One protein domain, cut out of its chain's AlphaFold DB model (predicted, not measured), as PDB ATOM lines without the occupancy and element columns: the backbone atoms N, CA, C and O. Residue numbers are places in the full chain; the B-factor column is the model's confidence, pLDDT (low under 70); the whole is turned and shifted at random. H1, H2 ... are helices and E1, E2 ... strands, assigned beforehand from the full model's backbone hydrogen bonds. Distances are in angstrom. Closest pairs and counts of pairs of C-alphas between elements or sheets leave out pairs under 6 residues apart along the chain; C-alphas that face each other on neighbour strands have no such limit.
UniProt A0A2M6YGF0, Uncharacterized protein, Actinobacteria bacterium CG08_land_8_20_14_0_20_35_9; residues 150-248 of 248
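AT A GLANCE: This is residues 150 to 248 of the 248 residues of an uncharacterized protein of Actinobacteria bacterium CG08_land_8_20_14_0_20_35_9 (UniProt A0A2M6YGF0). A small three-stranded sheet has the long helix H1 laid along E1 over one face, and past the end where E1 and E3 finish, H4 and H5 lie side by side, running opposite ways. H2 sits near the beginning of H1, and H3 leads away from the sheet to its last residue, 190, where residues 190 to 196, of which 190 belongs to H3, stick out. The printed part has 99 residues with five named helices and three named strands, in the order H1 E1 H2 H3 H4 E2 E3 H5; the sheet, E1 E3 E2, is mixed. The class is mixed, helices and strands, with under half of the residues in named elements. The whole is compact, with a radius of gyration of the C-alphas of 13.4 A and spans of 34 by 32 by 25 A.

IN THESE COORDINATES: Begin with the sheet: find C-alpha 167 at (35.668, -3.504, -25.895), where E1, residues 167 to 170, starts and runs 9.8 A. E3 is residues 223 to 226, 9.6 A, and E2 is residues 218 to 220. Look next at C-alpha 150, at (30.859, -15.819, -18.308); from there H1 runs 18.3 A to residue 162. H2 is residues 179 to 182, H3 residues 185 to 190 and H4 residues 202 to 207. H5, residues 240 to 247, covers 10.8 A and ends at C-alpha 247, (35.503, 0.807, -13.634).

HOW THE PARTS SIT: E3 is the inner strand. It is parallel to E1 at 21 degrees, with N 169 and O 224 2.8 A apart, within hydrogen-bond range. E2 and E3 form a hairpin, antiparallel at 146 degrees, with N 220 and O 223 at 2.9 A. H1 is on the sheet at a height of 9.3 A, over E1 and along the strands, at 8 degrees to E1 on the local plane; this makes two layers, a helix on one face of a sheet. Their closest C-alphas are those of Ala 157 and Ser 167, 6.5 A apart. H4 only grazes the sheet with residues 202 to 203; the closest C-alphas of H4 and E3 are those of Tyr 202 and Val 226, 6.3 A apart. H4 and H5 touch at a shallow tilt of 19 degrees, opposite ways, closest at the C-alphas of Ile 206 and Gln 242, 6.4 A. H5 is only just on the sheet, with 5 pairs of C-alphas within 10 A, and only grazes it with residues 246 to 247. H2 only grazes the sheet with residues 179 to 180, and is close to but not clearly touching H1, the C-alphas of Thr 150 and Ile 179 being 6.9 A apart. H3 is not on the sheet, and H3 and H4 are apart. In H1, H3, H4 and H5 every O i to N i+4 pair is within hydrogen-bond range; H2 is too short for one.

THE WHOLE: The C-alphas farthest apart, those of Glu 193 and Tyr 240, are 38.3 A apart. The printed part has no cut and ends at residue 248, the chain's last. The links H3 to H4 and E3 to H5 are long. Mean pLDDT of the printed part is 86.3, and residues 191 to 198 are under 70.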
ATOM      1  N   THR A 150      29.523 -15.846 -17.695       91.25
ATOM      2  CA  THR A 150      30.859 -15.819 -18.308       91.25
ATOM      3  C   THR A 150      30.788 -16.122 -19.805       91.25
ATOM      4  O   THR A 150      31.323 -15.363 -20.605       91.25
ATOM      5  N   THR A 151      30.060 -17.167 -20.210       92.88
ATOM      6  CA  THR A 151      29.888 -17.536 -21.625       92.88
ATOM      7  C   THR A 151      29.241 -16.413 -22.429       92.88
ATOM      8  O   THR A 151      29.749 -16.048 -23.484       92.88
ATOM      9  N   ILE A 152      28.158 -15.821 -21.918       94.50
ATOM     10  CA  ILE A 152      27.478 -14.694 -22.572       94.50
ATOM     11  C   ILE A 152      28.431 -13.502 -22.706       94.50
ATOM     12  O   ILE A 152      28.494 -12.891 -23.770       94.50
ATOM     13  N   THR A 153      29.204 -13.206 -21.659       94.81
ATOM     14  CA  THR A 153      30.193 -12.116 -21.660       94.81
ATOM     15  C   THR A 153      31.263 -12.337 -22.727       94.81
ATOM     16  O   THR A 153      31.553 -11.425 -23.498       94.81
ATOM     17  N   LEU A 154      31.807 -13.553 -22.827       94.50
ATOM     18  CA  LEU A 154      32.820 -13.906 -23.823       94.50
ATOM     19  C   LEU A 154      32.267 -13.853 -25.252       94.50
ATOM     20  O   LEU A 154      32.912 -13.283 -26.130       94.50
ATOM     21  N   CYS A 155      31.065 -14.384 -25.485       94.81
ATOM     22  CA  CYS A 155      30.407 -14.309 -26.790       94.81
ATOM     23  C   CYS A 155      30.139 -12.858 -27.206       94.81
ATOM     24  O   CYS A 155      30.371 -12.498 -28.358       94.81
ATOM     25  N   LEU A 156      29.687 -12.013 -26.273       94.38
ATOM     26  CA  LEU A 156      29.437 -10.598 -26.535       94.38
ATOM     27  C   LEU A 156      30.736  -9.848 -26.853       94.38
ATOM     28  O   LEU A 156      30.786  -9.105 -27.829       94.38
ATOM     29  N   ALA A 157      31.793 -10.073 -26.069       93.94
ATOM     30  CA  ALA A 157      33.102  -9.472 -26.307       93.94
ATOM     31  C   ALA A 157      33.670  -9.893 -27.669       93.94
ATOM     32  O   ALA A 157      34.146  -9.050 -28.430       93.94
ATOM     33  N   LYS A 158      33.543 -11.179 -28.021       94.00
ATOM     34  CA  LYS A 158      33.979 -11.686 -29.323       94.00
ATOM     35  C   LYS A 158      33.190 -11.066 -30.474       94.00
ATOM     36  O   LYS A 158      33.785 -10.625 -31.453       94.00
ATOM     37  N   TYR A 159      31.874 -10.953 -30.325       92.88
ATOM     38  CA  TYR A 159      31.023 -10.284 -31.304       92.88
ATOM     39  C   TYR A 159      31.416  -8.810 -31.500       92.88
ATOM     40  O   TYR A 159      31.524  -8.349 -32.633       92.88
ATOM     41  N   CYS A 160      31.692  -8.072 -30.419       91.06
ATOM     42  CA  CYS A 160      32.200  -6.699 -30.503       91.06
ATOM     43  C   CYS A 160      33.553  -6.626 -31.223       91.06
ATOM     44  O   CYS A 160      33.733  -5.777 -32.099       91.06
ATOM     45  N   SER A 161      34.468  -7.543 -30.908       91.56
ATOM     46  CA  SER A 161      35.766  -7.648 -31.575       91.56
ATOM     47  C   SER A 161      35.633  -7.893 -33.080       91.56
ATOM     48  O   SER A 161      36.279  -7.202 -33.869       91.56
ATOM     49  N   ASP A 162      34.734  -8.790 -33.496       91.06
ATOM     50  CA  ASP A 162      34.488  -9.105 -34.909       91.06
ATOM     51  C   ASP A 162      33.931  -7.901 -35.693       91.06
ATOM     52  O   ASP A 162      34.163  -7.766 -36.897       91.06
ATOM     53  N   LEU A 163      33.252  -6.979 -35.003       88.19
ATOM     54  CA  LEU A 163      32.814  -5.686 -35.539       88.19
ATOM     55  C   LEU A 163      33.912  -4.599 -35.491       88.19
ATOM     56  O   LEU A 163      33.633  -3.433 -35.770       88.19
ATOM     57  N   ASN A 164      35.156  -4.955 -35.147       85.50
ATOM     58  CA  ASN A 164      36.275  -4.043 -34.876       85.50
ATOM     59  C   ASN A 164      35.959  -2.984 -33.799       85.50
ATOM     60  O   ASN A 164      36.517  -1.885 -33.821       85.50
ATOM     61  N   ILE A 165      35.070  -3.290 -32.855       86.62
ATOM     62  CA  ILE A 165      34.771  -2.415 -31.723       86.62
ATOM     63  C   ILE A 165      35.705  -2.811 -30.583       86.62
ATOM     64  O   ILE A 165      35.627  -3.930 -30.081       86.62
ATOM     65  N   LEU A 166      36.578  -1.892 -30.165       88.06
ATOM     66  CA  LEU A 166      37.436  -2.106 -29.001       88.06
ATOM     67  C   LEU A 166      36.568  -2.129 -27.737       88.06
ATOM     68  O   LEU A 166      36.040  -1.099 -27.318       88.06
ATOM     69  N   SER A 167      36.419  -3.307 -27.138       91.62
ATOM     70  CA  SER A 167      35.668  -3.504 -25.895       91.62
ATOM     71  C   SER A 167      36.596  -3.834 -24.731       91.62
ATOM     72  O   SER A 167      37.600  -4.519 -24.919       91.62
ATOM     73  N   SER A 168      36.228  -3.397 -23.526       92.56
ATOM     74  CA  SER A 168      36.889  -3.804 -22.284       92.56
ATOM     75  C   SER A 168      36.005  -4.774 -21.512       92.56
ATOM     76  O   SER A 168      34.839  -4.476 -21.246       92.56
ATOM     77  N   VAL A 169      36.554  -5.939 -21.172       94.88
ATOM     78  CA  VAL A 169      35.909  -6.941 -20.324       94.88
ATOM     79  C   VAL A 169      36.501  -6.841 -18.930       94.88
ATOM     80  O   VAL A 169      37.703  -7.026 -18.741       94.88
ATOM     81  N   VAL A 170      35.634  -6.575 -17.955       93.94
ATOM     82  CA  VAL A 170      36.008  -6.422 -16.550       93.94
ATOM     83  C   VAL A 170      35.406  -7.568 -15.742       93.94
ATOM     84  O   VAL A 170      34.184  -7.710 -15.683       93.94
ATOM     85  N   GLU A 171      36.252  -8.369 -15.097       93.19
ATOM     86  CA  GLU A 171      35.830  -9.360 -14.101       93.19
ATOM     87  C   GLU A 171      36.207  -8.840 -12.710       93.19
ATOM     88  O   GLU A 171      37.394  -8.725 -12.395       93.19
ATOM     89  N   PRO A 172      35.239  -8.488 -11.852       91.31
ATOM     90  CA  PRO A 172      35.550  -8.145 -10.476       91.31
ATOM     91  C   PRO A 172      35.895  -9.418  -9.681       91.31
ATOM     92  O   PRO A 172      35.271 -10.461  -9.895       91.31
ATOM     93  N   PRO A 173      36.824  -9.358  -8.712       90.19
ATOM     94  CA  PRO A 173      37.277 -10.520  -7.948       90.19
ATOM     95  C   PRO A 173      36.297 -10.874  -6.813       90.19
ATOM     96  O   PRO A 173      36.663 -10.936  -5.645       90.19
ATOM     97  N   ILE A 174      35.017 -11.052  -7.153       85.25
ATOM     98  CA  ILE A 174      33.946 -11.438  -6.215       85.25
ATOM     99  C   ILE A 174      33.955 -12.956  -5.990       85.25
ATOM    100  O   ILE A 174      33.578 -13.449  -4.929       85.25
ATOM    101  N   SER A 175      34.378 -13.703  -7.005       80.38
ATOM    102  CA  SER A 175      34.505 -15.155  -6.984       80.38
ATOM    103  C   SER A 175      35.824 -15.577  -7.617       80.38
ATOM    104  O   SER A 175      36.614 -14.738  -8.047       80.38
ATOM    105  N   THR A 176      36.051 -16.888  -7.680       82.88
ATOM    106  CA  THR A 176      37.187 -17.473  -8.392       82.88
ATOM    107  C   THR A 176      37.287 -16.900  -9.814       82.88
ATOM    108  O   THR A 176      36.249 -16.832 -10.480       82.88
ATOM    109  N   PRO A 177      38.488 -16.504 -10.276       82.31
ATOM    110  CA  PRO A 177      38.717 -16.026 -11.637       82.31
ATOM    111  C   PRO A 177      38.242 -17.043 -12.677       82.31
ATOM    112  O   PRO A 177      38.780 -18.147 -12.789       82.31
ATOM    113  N   THR A 178      37.220 -16.686 -13.450       87.75
ATOM    114  CA  THR A 178      36.705 -17.558 -14.510       87.75
ATOM    115  C   THR A 178      37.268 -17.171 -15.865       87.75
ATOM    116  O   THR A 178      37.732 -18.039 -16.602       87.75
ATOM    117  N   ILE A 179      37.299 -15.876 -16.189       92.38
ATOM    118  CA  ILE A 179      37.669 -15.412 -17.530       92.38
ATOM    119  C   ILE A 179      39.150 -15.650 -17.802       92.38
ATOM    120  O   ILE A 179      39.489 -16.114 -18.890       92.38
ATOM    121  N   PHE A 180      40.010 -15.400 -16.809       91.50
ATOM    122  CA  PHE A 180      41.457 -15.627 -16.905       91.50
ATOM    123  C   PHE A 180      41.787 -17.039 -17.420       91.50
ATOM    124  O   PHE A 180      42.583 -17.202 -18.348       91.50
ATOM    125  N   ASN A 181      41.104 -18.041 -16.862       89.31
ATOM    126  CA  ASN A 181      41.256 -19.443 -17.230       89.31
ATOM    127  C   ASN A 181      40.541 -19.772 -18.547       89.31
ATOM    128  O   ASN A 181      41.117 -20.428 -19.410       89.31
ATOM    129  N   CYS A 182      39.313 -19.281 -18.752       89.31
ATOM    130  CA  CYS A 182      38.532 -19.578 -19.956       89.31
ATOM    131  C   CYS A 182      39.201 -19.118 -21.257       89.31
ATOM    132  O   CYS A 182      39.059 -19.793 -22.273       89.31
ATOM    133  N   ILE A 183      39.906 -17.983 -21.251       90.06
ATOM    134  CA  ILE A 183      40.603 -17.489 -22.451       90.06
ATOM    135  C   ILE A 183      42.059 -17.981 -22.544       90.06
ATOM    136  O   ILE A 183      42.754 -17.686 -23.525       90.06
ATOM    137  N   GLY A 184      42.511 -18.733 -21.535       87.19
ATOM    138  CA  GLY A 184      43.848 -19.312 -21.465       87.19
ATOM    139  C   GLY A 184      44.948 -18.267 -21.315       87.19
ATOM    140  O   GLY A 184      45.980 -18.397 -21.967       87.19
ATOM    141  N   ILE A 185      44.747 -17.208 -20.513       87.31
ATOM    142  CA  ILE A 185      45.804 -16.198 -20.304       87.31
ATOM    143  C   ILE A 185      47.055 -16.878 -19.740       87.31
ATOM    144  O   ILE A 185      48.130 -16.695 -20.294       87.31
ATOM    145  N   GLY A 186      46.915 -17.701 -18.694       84.12
ATOM    146  CA  GLY A 186      48.043 -18.401 -18.068       84.12
ATOM    147  C   GLY A 186      48.896 -19.185 -19.070       84.12
ATOM    148  O   GLY A 186      50.090 -18.927 -19.180       84.12
ATOM    149  N   GLU A 187      48.262 -20.050 -19.866       83.31
ATOM    150  CA  GLU A 187      48.938 -20.865 -20.887       83.31
ATOM    151  C   GLU A 187      49.637 -20.013 -21.955       83.31
ATOM    152  O   GLU A 187      50.711 -20.359 -22.441       83.31
ATOM    153  N   ARG A 188      49.049 -18.877 -22.343       82.25
ATOM    154  CA  ARG A 188      49.655 -17.984 -23.341       82.25
ATOM    155  C   ARG A 188      50.913 -17.317 -22.814       82.25
ATOM    156  O   ARG A 188      51.860 -17.188 -23.573       82.25
ATOM    157  N   LEU A 189      50.930 -16.926 -21.541       79.81
ATOM    158  CA  LEU A 189      52.097 -16.291 -20.926       79.81
ATOM    159  C   LEU A 189      53.258 -17.278 -20.749       79.81
ATOM    160  O   LEU A 189      54.407 -16.871 -20.812       79.81
ATOM    161  N   GLU A 190      52.969 -18.566 -20.546       73.50
ATOM    162  CA  GLU A 190      53.995 -19.615 -20.436       73.50
ATOM    163  C   GLU A 190      54.669 -19.944 -21.778       73.50
ATOM    164  O   GLU A 190      55.812 -20.391 -21.799       73.50
ATOM    165  N   ASN A 191      53.977 -19.715 -22.898       65.62
ATOM    166  CA  ASN A 191      54.480 -19.999 -24.246       65.62
ATOM    167  C   ASN A 191      55.254 -18.829 -24.885       65.62
ATOM    168  O   ASN A 191      55.717 -18.954 -26.019       65.62
ATOM    169  N   VAL A 192      55.378 -17.691 -24.197       65.56
ATOM    170  CA  VAL A 192      56.149 -16.534 -24.667       65.56
ATOM    171  C   VAL A 192      57.532 -16.598 -24.015       65.56
ATOM    172  O   VAL A 192      57.656 -16.480 -22.803       65.56
ATOM    173  N   GLU A 193      58.577 -16.811 -24.823       52.28
ATOM    174  CA  GLU A 193      59.976 -16.910 -24.359       52.28
ATOM    175  C   GLU A 193      60.528 -15.586 -23.784       52.28
ATOM    176  O   GLU A 193      61.589 -15.575 -23.161       52.28
ATOM    177  N   ASP A 194      59.799 -14.479 -23.945       49.16
ATOM    178  CA  ASP A 194      60.151 -13.173 -23.397       49.16
ATOM    179  C   ASP A 194      59.502 -12.955 -22.018       49.16
ATOM    180  O   ASP A 194      58.288 -12.788 -21.897       49.16
ATOM    181  N   GLU A 195      60.327 -12.834 -20.971       48.78
ATOM    182  CA  GLU A 195      59.963 -12.475 -19.580       48.78
ATOM    183  C   GLU A 195      59.244 -11.103 -19.425       48.78
ATOM    184  O   GLU A 195      59.080 -10.591 -18.312       48.78
ATOM    185  N   GLN A 196      58.837 -10.460 -20.526       44.81
ATOM    186  CA  GLN A 196      58.283  -9.105 -20.557       44.81
ATOM    187  C   GLN A 196      56.755  -9.029 -20.562       44.81
ATOM    188  O   GLN A 196      56.228  -8.015 -20.099       44.81
ATOM    189  N   ASP A 197      56.035 -10.083 -20.947       51.84
ATOM    190  CA  ASP A 197      54.573 -10.106 -20.827       51.84
ATOM    191  C   ASP A 197      54.156 -10.641 -19.453       51.84
ATOM    192  O   ASP A 197      53.589 -11.715 -19.285       51.84
ATOM    193  N   ASN A 198      54.429  -9.859 -18.410       69.56
ATOM    194  CA  ASN A 198      53.785 -10.073 -17.121       69.56
ATOM    195  C   ASN A 198      52.372  -9.489 -17.180       69.56
ATOM    196  O   ASN A 198      52.196  -8.275 -17.083       69.56
ATOM    197  N   PHE A 199      51.367 -10.358 -17.314       85.19
ATOM    198  CA  PHE A 199      49.960  -9.969 -17.221       85.19
ATOM    199  C   PHE A 199      49.713  -9.082 -15.994       85.19
ATOM    200  O   PHE A 199      49.931  -9.471 -14.841       85.19
ATOM    201  N   TYR A 200      49.261  -7.861 -16.258       89.69
ATOM    202  CA  TYR A 200      49.020  -6.868 -15.231       89.69
ATOM    203  C   TYR A 200      47.568  -6.950 -14.757       89.69
ATOM    204  O   TYR A 200      46.632  -6.487 -15.405       89.69
ATOM    205  N   SER A 201      47.375  -7.556 -13.587       91.06
ATOM    206  CA  SER A 201      46.046  -7.717 -13.003       91.06
ATOM    207  C   SER A 201      45.630  -6.495 -12.185       91.06
ATOM    208  O   SER A 201      45.938  -6.403 -10.995       91.06
ATOM    209  N   TYR A 202      44.874  -5.585 -12.805       92.12
ATOM    210  CA  TYR A 202      44.302  -4.409 -12.134       92.12
ATOM    211  C   TYR A 202      43.545  -4.744 -10.837       92.12
ATOM    212  O   TYR A 202      43.790  -4.055  -9.845       92.12
ATOM    213  N   PRO A 203      42.703  -5.801 -10.765       92.69
ATOM    214  CA  PRO A 203      42.037  -6.161  -9.515       92.69
ATOM    215  C   PRO A 203      43.000  -6.394  -8.345       92.69
ATOM    216  O   PRO A 203      42.746  -5.940  -7.233       92.69
ATOM    217  N   HIS A 204      44.134  -7.054  -8.588       91.75
ATOM    218  CA  HIS A 204      45.124  -7.313  -7.542       91.75
ATOM    219  C   HIS A 204      45.840  -6.037  -7.107       91.75
ATOM    220  O   HIS A 204      45.984  -5.795  -5.914       91.75
ATOM    221  N   GLU A 205      46.236  -5.192  -8.055       91.88
ATOM    222  CA  GLU A 205      46.936  -3.943  -7.744       91.88
ATOM    223  C   GLU A 205      46.047  -2.973  -6.954       91.88
ATOM    224  O   GLU A 205      46.503  -2.370  -5.982       91.88
ATOM    225  N   ILE A 206      44.757  -2.899  -7.302       91.75
ATOM    226  CA  ILE A 206      43.747  -2.142  -6.549       91.75
ATOM    227  C   ILE A 206      43.547  -2.740  -5.152       91.75
ATOM    228  O   ILE A 206      43.498  -2.007  -4.164       91.75
ATOM    229  N   SER A 207      43.460  -4.069  -5.047       91.12
ATOM    230  CA  SER A 207      43.306  -4.760  -3.761       91.12
ATOM    231  C   SER A 207      44.470  -4.479  -2.808       91.12
ATOM    232  O   SER A 207      44.262  -4.221  -1.623       91.12
ATOM    233  N   TYR A 208      45.697  -4.455  -3.333       89.94
ATOM    234  CA  TYR A 208      46.907  -4.180  -2.559       89.94
ATOM    235  C   TYR A 208      47.133  -2.689  -2.274       89.94
ATOM    236  O   TYR A 208      48.045  -2.348  -1.523       89.94
ATOM    237  N   GLY A 209      46.310  -1.797  -2.835       85.75
ATOM    238  CA  GLY A 209      46.471  -0.349  -2.688       85.75
ATOM    239  C   GLY A 209      47.695   0.201  -3.426       85.75
ATOM    240  O   GLY A 209      48.204   1.267  -3.076       85.75
ATOM    241  N   ASN A 210      48.183  -0.522  -4.436       87.75
ATOM    242  CA  ASN A 210      49.315  -0.098  -5.244       87.75
ATOM    243  C   ASN A 210      48.907   1.012  -6.215       87.75
ATOM    244  O   ASN A 210      47.756   1.139  -6.636       87.75
ATOM    245  N   ARG A 211      49.889   1.820  -6.627       85.56
ATOM    246  CA  ARG A 211      49.673   2.811  -7.681       85.56
ATOM    247  C   ARG A 211      49.494   2.101  -9.022       85.56
ATOM    248  O   ARG A 211      50.415   1.433  -9.488       85.56
ATOM    249  N   ILE A 212      48.340   2.310  -9.650       86.69
ATOM    250  CA  ILE A 212      48.009   1.712 -10.944       86.69
ATOM    251  C   ILE A 212      48.975   2.226 -12.023       86.69
ATOM    252  O   ILE A 212      49.197   3.435 -12.154       86.69
ATOM    253  N   LYS A 213      49.572   1.304 -12.784       85.19
ATOM    254  CA  LYS A 213      50.384   1.626 -13.961       85.19
ATOM    255  C   LYS A 213      49.477   2.010 -15.130       85.19
ATOM    256  O   LYS A 213      48.510   1.317 -15.426       85.19
ATOM    257  N   ASN A 214      49.825   3.095 -15.816       77.31
ATOM    258  CA  ASN A 214      49.147   3.491 -17.050       77.31
ATOM    259  C   ASN A 214      49.644   2.637 -18.220       77.31
ATOM    260  O   ASN A 214      50.844   2.365 -18.292       77.31
ATOM    261  N   LYS A 215      48.757   2.325 -19.174       79.12
ATOM    262  CA  LYS A 215      49.087   1.600 -20.413       79.12
ATOM    263  C   LYS A 215      49.613   0.177 -20.190       79.12
ATOM    264  O   LYS A 215      50.489  -0.279 -20.918       79.12
ATOM    265  N   ALA A 216      49.136  -0.480 -19.136       84.38
ATOM    266  CA  ALA A 216      49.497  -1.852 -18.791       84.38
ATOM    267  C   ALA A 216      48.362  -2.837 -19.123       84.38
ATOM    268  O   ALA A 216      48.317  -3.939 -18.585       84.38
ATOM    269  N   GLU A 217      47.410  -2.433 -19.968       84.69
ATOM    270  CA  GLU A 217      46.257  -3.250 -20.313       84.69
ATOM    271  C   GLU A 217      46.682  -4.472 -21.127       84.69
ATOM    272  O   GLU A 217      47.392  -4.361 -22.127       84.69
ATOM    273  N   TYR A 218      46.197  -5.648 -20.732       88.75
ATOM    274  CA  TYR A 218      46.364  -6.846 -21.539       88.75
ATOM    275  C   TYR A 218      45.333  -6.838 -22.669       88.75
ATOM    276  O   TYR A 218      44.127  -6.936 -22.426       88.75
ATOM    277  N   VAL A 219      45.808  -6.709 -23.907       88.88
ATOM    278  CA  VAL A 219      44.962  -6.672 -25.102       88.88
ATOM    279  C   VAL A 219      45.133  -7.963 -25.882       88.88
ATOM    280  O   VAL A 219      46.219  -8.279 -26.359       88.88
ATOM    281  N   PHE A 220      44.038  -8.696 -26.054       88.44
ATOM    282  CA  PHE A 220      44.015  -9.908 -26.863       88.44
ATOM    283  C   PHE A 220      42.719  -9.975 -27.670       88.44
ATOM    284  O   PHE A 220      41.647  -9.715 -27.130       88.44
ATOM    285  N   ASP A 221      42.831 -10.320 -28.958       87.69
ATOM    286  CA  ASP A 221      41.712 -10.387 -29.912       87.69
ATOM    287  C   ASP A 221      40.890  -9.087 -29.960       87.69
ATOM    288  O   ASP A 221      39.667  -9.116 -29.890       87.69
ATOM    289  N   ASN A 222      41.563  -7.928 -30.024       88.75
ATOM    290  CA  ASN A 222      40.934  -6.594 -30.008       88.75
ATOM    291  C   ASN A 222      40.010  -6.348 -28.790       88.75
ATOM    292  O   ASN A 222      39.079  -5.543 -28.845       88.75
ATOM    293  N   ILE A 223      40.268  -7.047 -27.681       92.69
ATOM    294  CA  ILE A 223      39.558  -6.913 -26.410       92.69
ATOM    295  C   ILE A 223      40.580  -6.570 -25.329       92.69
ATOM    296  O   ILE A 223      41.638  -7.193 -25.235       92.69
ATOM    297  N   VAL A 224      40.254  -5.574 -24.510       93.25
ATOM    298  CA  VAL A 224      40.999  -5.242 -23.295       93.25
ATOM    299  C   VAL A 224      40.497  -6.137 -22.164       93.25
ATOM    300  O   VAL A 224      39.304  -6.137 -21.863       93.25
ATOM    301  N   TRP A 225      41.389  -6.894 -21.531       92.94
ATOM    302  CA  TRP A 225      41.038  -7.816 -20.452       92.94
ATOM    303  C   TRP A 225      41.482  -7.265 -19.101       92.94
ATOM    304  O   TRP A 225      42.672  -7.193 -18.794       92.94
ATOM    305  N   VAL A 226      40.506  -6.913 -18.270       93.88
ATOM    306  CA  VAL A 226      40.704  -6.425 -16.905       93.88
ATOM    307  C   VAL A 226      40.170  -7.485 -15.945       93.88
ATOM    308  O   VAL A 226      39.035  -7.421 -15.475       93.88
ATOM    309  N   VAL A 227      40.981  -8.512 -15.696       93.62
ATOM    310  CA  VAL A 227      40.559  -9.703 -14.942       93.62
ATOM    311  C   VAL A 227      41.539 -10.044 -13.808       93.62
ATOM    312  O   VAL A 227      42.714  -9.648 -13.851       93.62
ATOM    313  N   PRO A 228      41.085 -10.734 -12.746       92.75
ATOM    314  CA  PRO A 228      41.969 -11.211 -11.695       92.75
ATOM    315  C   PRO A 228      42.877 -12.330 -12.228       92.75
ATOM    316  O   PRO A 228      42.429 -13.208 -12.954       92.75
ATOM    317  N   ASP A 229      44.162 -12.282 -11.876       90.81
ATOM    318  CA  ASP A 229      45.135 -13.340 -12.176       90.81
ATOM    319  C   ASP A 229      44.950 -14.521 -11.215       90.81
ATOM    320  O   ASP A 229      45.150 -14.365 -10.010       90.81
ATOM    321  N   ASP A 230      44.595 -15.691 -11.744       89.38
ATOM    322  CA  ASP A 230      44.362 -16.902 -10.944       89.38
ATOM    323  C   ASP A 230      45.651 -17.496 -10.351       89.38
ATOM    324  O   ASP A 230      45.611 -18.294  -9.418       89.38
ATOM    325  N   ARG A 231      46.826 -17.073 -10.838       86.75
ATOM    326  CA  ARG A 231      48.130 -17.492 -10.293       86.75
ATOM    327  C   ARG A 231      48.494 -16.736  -9.012       86.75
ATOM    328  O   ARG A 231      49.415 -17.136  -8.299       86.75
ATOM    329  N   LYS A 232      47.820 -15.614  -8.729       88.44
ATOM    330  CA  LYS A 232      48.030 -14.796  -7.526       88.44
ATOM    331  C   LYS A 232      47.096 -15.240  -6.396       88.44
ATOM    332  O   LYS A 232      46.130 -15.969  -6.596       88.44
ATOM    333  N   LYS A 233      47.383 -14.793  -5.166       87.88
ATOM    334  CA  LYS A 233      46.510 -15.079  -4.016       87.88
ATOM    335  C   LYS A 233      45.136 -14.439  -4.242       87.88
ATOM    336  O   LYS A 233      45.060 -13.227  -4.438       87.88
ATOM    337  N   ALA A 234      44.081 -15.245  -4.103       88.88
ATOM    338  CA  ALA A 234      42.696 -14.794  -4.184       88.88
ATOM    339  C   ALA A 234      42.424 -13.574  -3.286       88.88
ATOM    340  O   ALA A 234      42.874 -13.497  -2.138       88.88
ATOM    341  N   ILE A 235      41.666 -12.623  -3.826       90.25
ATOM    342  CA  ILE A 235      41.285 -11.393  -3.136       90.25
ATOM    343  C   ILE A 235      40.061 -11.689  -2.266       90.25
ATOM    344  O   ILE A 235      38.986 -11.980  -2.774       90.25
ATOM    345  N   GLU A 236      40.231 -11.629  -0.945       85.81
ATOM    346  CA  GLU A 236      39.173 -11.987   0.013       85.81
ATOM    347  C   GLU A 236      38.169 -10.845   0.248       85.81
ATOM    348  O   GLU A 236      36.993 -11.095   0.500       85.81
ATOM    349  N   ASN A 237      38.621  -9.590   0.151       86.56
ATOM    350  CA  ASN A 237      37.806  -8.408   0.422       86.56
ATOM    351  C   ASN A 237      37.743  -7.511  -0.816       86.56
ATOM    352  O   ASN A 237      38.762  -6.956  -1.229       86.56
ATOM    353  N   TRP A 238      36.539  -7.346  -1.369       91.88
ATOM    354  CA  TRP A 238      36.274  -6.439  -2.483       91.88
ATOM    355  C   TRP A 238      35.080  -5.532  -2.179       91.88
ATOM    356  O   TRP A 238      33.937  -5.982  -2.096       91.88
ATOM    357  N   GLY A 239      35.354  -4.248  -1.964       89.62
ATOM    358  CA  GLY A 239      34.372  -3.240  -1.574       89.62
ATOM    359  C   GLY A 239      33.962  -2.294  -2.704       89.62
ATOM    360  O   GLY A 239      34.526  -2.282  -3.796       89.62
ATOM    361  N   TYR A 240      32.999  -1.423  -2.398       89.69
ATOM    362  CA  TYR A 240      32.459  -0.434  -3.338       89.69
ATOM    363  C   TYR A 240      33.528   0.508  -3.919       89.69
ATOM    364  O   TYR A 240      33.576   0.710  -5.128       89.69
ATOM    365  N   ASN A 241      34.431   1.035  -3.084       90.31
ATOM    366  CA  ASN A 241      35.482   1.954  -3.543       90.31
ATOM    367  C   ASN A 241      36.464   1.284  -4.517       90.31
ATOM    368  O   ASN A 241      36.903   1.913  -5.473       90.31
ATOM    369  N   GLN A 242      36.779   0.005  -4.295       91.12
ATOM    370  CA  GLN A 242      37.650  -0.771  -5.180       91.12
ATOM    371  C   GLN A 242      36.948  -1.078  -6.506       91.12
ATOM    372  O   GLN A 242      37.564  -0.990  -7.562       91.12
ATOM    373  N   MET A 243      35.640  -1.359  -6.469       90.62
ATOM    374  CA  MET A 243      34.833  -1.507  -7.681       90.62
ATOM    375  C   MET A 243      34.803  -0.217  -8.510       90.62
ATOM    376  O   MET A 243      34.977  -0.274  -9.723       90.62
ATOM    377  N   LEU A 244      34.627   0.945  -7.870       89.56
ATOM    378  CA  LEU A 244      34.663   2.232  -8.568       89.56
ATOM    379  C   LEU A 244      36.016   2.477  -9.247       89.56
ATOM    380  O   LEU A 244      36.027   2.877 -10.403       89.56
ATOM    381  N   GLN A 245      37.126   2.189  -8.562       89.31
ATOM    382  CA  GLN A 245      38.482   2.303  -9.124       89.31
ATOM    383  C   GLN A 245      38.768   1.314 -10.260       89.31
ATOM    384  O   GLN A 245      39.677   1.533 -11.047       89.31
ATOM    385  N   LEU A 246      38.047   0.193 -10.317       89.75
ATOM    386  CA  LEU A 246      38.207  -0.787 -11.389       89.75
ATOM    387  C   LEU A 246      37.468  -0.361 -12.666       89.75
ATOM    388  O   LEU A 246      37.886  -0.720 -13.762       89.75
ATOM    389  N   ILE A 247      36.358   0.370 -12.520       87.12
ATOM    390  CA  ILE A 247      35.503   0.807 -13.634       87.12
ATOM    391  C   ILE A 247      35.959   2.157 -14.215       87.12
ATOM    392  O   ILE A 247      35.786   2.379 -15.415       87.12
ATOM    393  N   HIS A 248      36.500   3.052 -13.380       78.75
ATOM    394  CA  HIS A 248      36.880   4.429 -13.724       78.75
ATOM    395  C   HIS A 248      38.382   4.670 -13.603       78.75
ATOM    396  O   HIS A 248      38.917   5.343 -14.512       78.75
TER     397      HIS A 248